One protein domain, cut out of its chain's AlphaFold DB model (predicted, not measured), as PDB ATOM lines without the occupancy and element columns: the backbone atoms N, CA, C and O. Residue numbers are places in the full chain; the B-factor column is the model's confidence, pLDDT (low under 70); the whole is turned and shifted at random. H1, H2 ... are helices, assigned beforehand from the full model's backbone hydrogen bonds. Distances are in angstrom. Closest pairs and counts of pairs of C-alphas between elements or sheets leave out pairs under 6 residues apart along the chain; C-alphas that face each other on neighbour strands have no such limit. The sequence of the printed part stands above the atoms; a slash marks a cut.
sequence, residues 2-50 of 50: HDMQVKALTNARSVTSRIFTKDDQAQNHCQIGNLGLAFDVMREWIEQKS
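Overview. This is residues 2 to 50 of the 50 residues of an uncharacterized protein of marine sediment metagenome (UniProt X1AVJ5). A long bare link makes most of a loose, open shape: from the short helix H1 it turns at residues 8 to 13, which stick out, runs extended through residues 14 to 20, and winds in loops through residues 21 to 34. The long helix H2 then folds back, with H1 and H2 on opposite sides of the extended run. The 49 printed residues hold H1, then H2, and no named strand; the class is all helix, with 21 residues in named elements, under half. The whole is loose, with a radius of gyration of the C-alphas of 12.3 A, and only just flat, spanning 32 by 27 by 15 A.

Along the chain. H1, residues 2 to 7, starts at C-alpha 2 (29.538, -26.494, -42.178) and is 8.8 A long. H2, residues 35 to 49, measures 21.3 A and ends at C-alpha 49 (35.467, -9.984, -56.348).

Arrangement. H1 and H2 are apart, with no C-alpha of one within 8 A of the other. In both, every O i to N i+4 pair is within hydrogen-bond range.

Size, cuts and confidence. The farthest C-alphas, of Asn 11 and Asp 23, are 32.5 A apart. The printed part has no cut; the 27-residue link is long. No printed residue has pLDDT under 70.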
ATOM      1  N   HIS A   2      29.243 -27.683 -41.356       92.75
ATOM      2  CA  HIS A   2      29.538 -26.494 -42.178       92.75
ATOM      3  C   HIS A   2      30.904 -26.552 -42.881       92.75
ATOM      4  O   HIS A   2      30.971 -26.582 -44.106       92.75
ATOM      5  N   ASP A   3      31.988 -26.713 -42.121       95.19
ATOM      6  CA  ASP A   3      33.345 -26.742 -42.685       95.19
ATOM      7  C   ASP A   3      33.565 -27.864 -43.706       95.19
ATOM      8  O   ASP A   3      34.332 -27.705 -44.652       95.19
ATOM      9  N   MET A   4      32.893 -29.007 -43.536       96.94
ATOM     10  CA  MET A   4      32.989 -30.121 -44.482       96.94
ATOM     11  C   MET A   4      32.300 -29.779 -45.805       96.94
ATOM     12  O   MET A   4      32.833 -30.102 -46.860       96.94
ATOM     13  N   GLN A   5      31.151 -29.095 -45.756       96.25
ATOM     14  CA  GLN A   5      30.428 -28.646 -46.951       96.25
ATOM     15  C   GLN A   5      31.239 -27.606 -47.726       96.25
ATOM     16  O   GLN A   5      31.354 -27.710 -48.943       96.25
ATOM     17  N   VAL A   6      31.869 -26.655 -47.027       97.12
ATOM     18  CA  VAL A   6      32.751 -25.657 -47.653       97.12
ATOM     19  C   VAL A   6      33.955 -26.332 -48.315       97.12
ATOM     20  O   VAL A   6      34.263 -26.043 -49.468       97.12
ATOM     21  N   LYS A   7      34.604 -27.280 -47.624       96.38
ATOM     22  CA  LYS A   7      35.754 -28.034 -48.160       96.38
ATOM     23  C   LYS A   7      35.401 -28.930 -49.350       96.38
ATOM     24  O   LYS A   7      36.283 -29.235 -50.145       96.38
ATOM     25  N   ALA A   8      34.143 -29.345 -49.486       97.81
ATOM     26  CA  ALA A   8      33.696 -30.173 -50.604       97.81
ATOM     27  C   ALA A   8      33.613 -29.406 -51.940       97.81
ATOM     28  O   ALA A   8      33.547 -30.030 -52.997       97.81
ATOM     29  N   LEU A   9      33.648 -28.068 -51.929       97.06
ATOM     30  CA  LEU A   9      33.577 -27.220 -53.127       97.06
ATOM     31  C   LEU A   9      34.941 -27.096 -53.838       97.06
ATOM     32  O   LEU A   9      35.417 -25.995 -54.107       97.06
ATOM     33  N   THR A  10      35.580 -28.221 -54.162       96.94
ATOM     34  CA  THR A  10      36.971 -28.273 -54.662       96.94
ATOM     35  C   THR A  10      37.181 -27.646 -56.041       96.94
ATOM     36  O   THR A  10      38.303 -27.294 -56.385       96.94
ATOM     37  N   ASN A  11      36.114 -27.504 -56.831       97.69
ATOM     38  CA  ASN A  11      36.170 -26.974 -58.198       97.69
ATOM     39  C   ASN A  11      35.713 -25.507 -58.299       97.69
ATOM     40  O   ASN A  11      35.624 -24.962 -59.398       97.69
ATOM     41  N   ALA A  12      35.386 -24.861 -57.178       95.56
ATOM     42  CA  ALA A  12      35.004 -23.455 -57.173       95.56
ATOM     43  C   ALA A  12      36.249 -22.557 -57.254       95.56
ATOM     44  O   ALA A  12      37.193 -22.719 -56.484       95.56
ATOM     45  N   ARG A  13      36.230 -21.555 -58.145       94.12
ATOM     46  CA  ARG A  13      37.318 -20.564 -58.286       94.12
ATOM     47  C   ARG A  13      37.596 -19.807 -56.981       94.12
ATOM     48  O   ARG A  13      38.734 -19.454 -56.695       94.12
ATOM     49  N   SER A  14      36.547 -19.521 -56.215       93.31
ATOM     50  CA  SER A  14      36.622 -18.830 -54.929       93.31
ATOM     51  C   SER A  14      35.389 -19.151 -54.095       93.31
ATOM     52  O   SER A  14      34.277 -19.112 -54.621       93.31
ATOM     53  N   VAL A  15      35.576 -19.402 -52.800       94.69
ATOM     54  CA  VAL A  15      34.486 -19.679 -51.857       94.69
ATOM     55  C   VAL A  15      34.622 -18.762 -50.646       94.69
ATOM     56  O   VAL A  15      35.709 -18.590 -50.099       94.69
ATOM     57  N   THR A  16      33.507 -18.185 -50.212       95.75
ATOM     58  CA  THR A  16      33.382 -17.495 -48.926       95.75
ATOM     59  C   THR A  16      32.152 -18.054 -48.231       95.75
ATOM     60  O   THR A  16      31.104 -18.197 -48.853       95.75
ATOM     61  N   SER A  17      32.283 -18.409 -46.956       95.88
ATOM     62  CA  SER A  17      31.181 -18.947 -46.161       95.88
ATOM     63  C   SER A  17      30.919 -18.052 -44.957       95.88
ATOM     64  O   SER A  17      31.874 -17.587 -44.338       95.88
ATOM     65  N   ARG A  18      29.650 -17.865 -44.596       95.31
ATOM     66  CA  ARG A  18      29.213 -17.127 -43.405       95.31
ATOM     67  C   ARG A  18      28.070 -17.889 -42.743       95.31
ATOM     68  O   ARG A  18      27.228 -18.447 -43.440       95.31
ATOM     69  N   ILE A  19      28.043 -17.895 -41.415       96.06
ATOM     70  CA  ILE A  19      26.910 -18.387 -40.627       96.06
ATOM     71  C   ILE A  19      26.183 -17.161 -40.080       96.06
ATOM     72  O   ILE A  19      26.801 -16.343 -39.403       96.06
ATOM     73  N   PHE A  20      24.894 -17.031 -40.385       97.88
ATOM     74  CA  PHE A  20      24.029 -16.044 -39.745       97.88
ATOM     75  C   PHE A  20      23.508 -16.607 -38.428       97.88
ATOM     76  O   PHE A  20      23.004 -17.730 -38.370       97.88
ATOM     77  N   THR A  21      23.653 -15.827 -37.368       97.56
ATOM     78  CA  THR A  21      23.285 -16.212 -36.010       97.56
ATOM     79  C   THR A  21      22.002 -15.517 -35.578       97.56
ATOM     80  O   THR A  21      21.456 -14.664 -36.280       97.56
ATOM     81  N   LYS A  22      21.498 -15.891 -34.399       97.81
ATOM     82  CA  LYS A  22      20.337 -15.227 -33.802       97.81
ATOM     83  C   LYS A  22      20.594 -13.740 -33.551       97.81
ATOM     84  O   LYS A  22      19.665 -12.949 -33.678       97.81
ATOM     85  N   ASP A  23      21.828 -13.355 -33.249       98.31
ATOM     86  CA  ASP A  23      22.175 -11.959 -32.968       98.31
ATOM     87  C   ASP A  23      22.091 -11.090 -34.232       98.31
ATOM     88  O   ASP A  23      21.717  -9.925 -34.156       98.31
ATOM     89  N   ASP A  24      22.317 -11.684 -35.411       97.44
ATOM     90  CA  ASP A  24      22.134 -11.028 -36.712       97.44
ATOM     91  C   ASP A  24      20.650 -10.851 -37.101       97.44
ATOM     92  O   ASP A  24      20.338 -10.138 -38.058       97.44
ATOM     93  N   GLN A  25      19.733 -11.561 -36.425       97.94
ATOM     94  CA  GLN A  25      18.328 -11.743 -36.830       97.94
ATOM     95  C   GLN A  25      18.168 -12.300 -38.263       97.94
ATOM     96  O   GLN A  25      17.118 -12.167 -38.879       97.94
ATOM     97  N   ALA A  26      19.208 -12.939 -38.808       98.31
ATOM     98  CA  ALA A  26      19.251 -13.466 -40.173       98.31
ATOM     99  C   ALA A  26      19.328 -15.004 -40.222       98.31
ATOM    100  O   ALA A  26      19.413 -15.582 -41.295       98.31
ATOM    101  N   GLN A  27      19.293 -15.704 -39.088       98.00
ATOM    102  CA  GLN A  27      19.411 -17.168 -39.012       98.00
ATOM    103  C   GLN A  27      18.226 -17.941 -39.615       98.00
ATOM    104  O   GLN A  27      18.273 -19.166 -39.732       98.00
ATOM    105  N   ASN A  28      17.115 -17.261 -39.907       97.88
ATOM    106  CA  ASN A  28      15.920 -17.891 -40.459       97.88
ATOM    107  C   ASN A  28      16.187 -18.449 -41.867       97.88
ATOM    108  O   ASN A  28      17.083 -17.991 -42.570       97.88
ATOM    109  N   HIS A  29      15.372 -19.415 -42.308       96.56
ATOM    110  CA  HIS A  29      15.459 -19.933 -43.674       96.56
ATOM    111  C   HIS A  29      15.368 -18.784 -44.690       96.56
ATOM    112  O   HIS A  29      14.520 -17.899 -44.562       96.56
ATOM    113  N   CYS A  30      16.281 -18.783 -45.665       96.19
ATOM    114  CA  CYS A  30      16.444 -17.707 -46.647       96.19
ATOM    115  C   CYS A  30      16.728 -16.324 -46.033       96.19
ATOM    116  O   CYS A  30      16.428 -15.309 -46.654       96.19
ATOM    117  N   GLN A  31      17.285 -16.276 -44.819       98.25
ATOM    118  CA  GLN A  31      17.599 -15.053 -44.080       98.25
ATOM    119  C   GLN A  31      16.403 -14.087 -43.927       98.25
ATOM    120  O   GLN A  31      16.587 -12.882 -43.771       98.25
ATOM    121  N   ILE A  32      15.162 -14.597 -43.941       98.12
ATOM    122  CA  ILE A  32      13.946 -13.762 -44.011       98.12
ATOM    123  C   ILE A  32      13.763 -12.812 -42.814       98.12
ATOM    124  O   ILE A  32      13.063 -11.811 -42.931       98.12
ATOM    125  N   GLY A  33      14.403 -13.096 -41.675       98.12
ATOM    126  CA  GLY A  33      14.373 -12.228 -40.494       98.12
ATOM    127  C   GLY A  33      15.164 -10.924 -40.660       98.12
ATOM    128  O   GLY A  33      14.871  -9.950 -39.971       98.12
ATOM    129  N   ASN A  34      16.125 -10.877 -41.591       98.44
ATOM    130  CA  ASN A  34      16.930  -9.690 -41.867       98.44
ATOM    131  C   ASN A  34      17.500  -9.733 -43.297       98.44
ATOM    132  O   ASN A  34      18.692  -9.957 -43.529       98.44
ATOM    133  N   LEU A  35      16.618  -9.515 -44.277       98.38
ATOM    134  CA  LEU A  35      16.986  -9.492 -45.697       98.38
ATOM    135  C   LEU A  35      17.981  -8.377 -46.039       98.38
ATOM    136  O   LEU A  35      18.807  -8.568 -46.925       98.38
ATOM    137  N   GLY A  36      17.918  -7.237 -45.340       98.50
ATOM    138  CA  GLY A  36      18.839  -6.116 -45.550       98.50
ATOM    139  C   GLY A  36      20.290  -6.546 -45.358       98.50
ATOM    140  O   GLY A  36      21.079  -6.473 -46.296       98.50
ATOM    141  N   LEU A  37      20.601  -7.130 -44.195       98.50
ATOM    142  CA  LEU A  37      21.932  -7.670 -43.914       98.50
ATOM    143  C   LEU A  37      22.348  -8.746 -44.927       98.50
ATOM    144  O   LEU A  37      23.497  -8.777 -45.365       98.50
ATOM    145  N   ALA A  38      21.432  -9.641 -45.309       98.25
ATOM    146  CA  ALA A  38      21.735 -10.689 -46.280       98.25
ATOM    147  C   ALA A  38      22.121 -10.111 -47.654       98.25
ATOM    148  O   ALA A  38      23.089 -10.571 -48.263       98.25
ATOM    149  N   PHE A  39      21.390  -9.098 -48.129       98.44
ATOM    150  CA  PHE A  39      21.687  -8.412 -49.387       98.44
ATOM    151  C   PHE A  39      22.969  -7.592 -49.317       98.44
ATOM    152  O   PHE A  39      23.747  -7.646 -50.266       98.44
ATOM    153  N   ASP A  40      23.224  -6.904 -48.207       98.44
ATOM    154  CA  ASP A  40      24.467  -6.161 -48.007       98.44
ATOM    155  C   ASP A  40      25.683  -7.091 -48.093       98.44
ATOM    156  O   ASP A  40      26.592  -6.839 -48.879       98.44
ATOM    157  N   VAL A  41      25.645  -8.236 -47.401       97.88
ATOM    158  CA  VAL A  41      26.716  -9.246 -47.452       97.88
ATOM    159  C   VAL A  41      26.956  -9.759 -48.875       97.88
ATOM    160  O   VAL A  41      28.106  -9.911 -49.289       97.88
ATOM    161  N   MET A  42      25.892 -10.047 -49.635       96.88
ATOM    162  CA  MET A  42      26.026 -10.517 -51.020       96.88
ATOM    163  C   MET A  42      26.580  -9.429 -51.945       96.88
ATOM    164  O   MET A  42      27.473  -9.716 -52.742       96.88
ATOM    165  N   ARG A  43      26.078  -8.194 -51.830       98.19
ATOM    166  CA  ARG A  43      26.541  -7.045 -52.620       98.19
ATOM    167  C   ARG A  43      28.025  -6.785 -52.375       98.19
ATOM    168  O   ARG A  43      28.794  -6.776 -53.329       98.19
ATOM    169  N   GLU A  44      28.426  -6.653 -51.112       98.06
ATOM    170  CA  GLU A  44      29.819  -6.401 -50.731       98.06
ATOM    171  C   GLU A  44      30.756  -7.501 -51.240       98.06
ATOM    172  O   GLU A  44      31.855  -7.220 -51.716       98.06
ATOM    173  N   TRP A  45      30.323  -8.766 -51.192       97.12
ATOM    174  CA  TRP A  45      31.117  -9.870 -51.723       97.12
ATOM    175  C   TRP A  45      31.318  -9.768 -53.241       97.12
ATOM    176  O   TRP A  45      32.429  -9.983 -53.720       97.12
ATOM    177  N   ILE A  46      30.271  -9.425 -53.999       96.38
ATOM    178  CA  ILE A  46      30.361  -9.246 -55.456       96.38
ATOM    179  C   ILE A  46      31.293  -8.077 -55.793       96.38
ATOM    180  O   ILE A  46      32.154  -8.219 -56.662       96.38
ATOM    181  N   GLU A  47      31.165  -6.953 -55.088       96.94
ATOM    182  CA  GLU A  47      31.991  -5.756 -55.297       96.94
ATOM    183  C   GLU A  47      33.476  -6.012 -54.998       96.94
ATOM    184  O   GLU A  47      34.336  -5.530 -55.725       96.94
ATOM    185  N   GLN A  48      33.803  -6.822 -53.985       94.56
ATOM    186  CA  GLN A  48      35.191  -7.193 -53.664       94.56
ATOM    187  C   GLN A  48      35.824  -8.199 -54.641       94.56
ATOM    188  O   GLN A  48      37.037  -8.420 -54.591       94.56
ATOM    189  N   LYS A  49      35.018  -8.905 -55.445       86.69
ATOM    190  CA  LYS A  49      35.467  -9.984 -56.348       86.69
ATOM    191  C   LYS A  49      35.360  -9.631 -57.832       86.69
ATOM    192  O   LYS A  49      35.837 -10.426 -58.648       86.69
ATOM    193  N   SER A  50      34.715  -8.509 -58.147       72.69
ATOM    194  CA  SER A  50      34.688  -7.888 -59.477       72.69
ATOM    195  C   SER A  50      35.991  -7.141 -59.732       72.69
ATOM    196  O   SER A  50      36.455  -7.196 -60.891       72.69
TER     197      SER A  50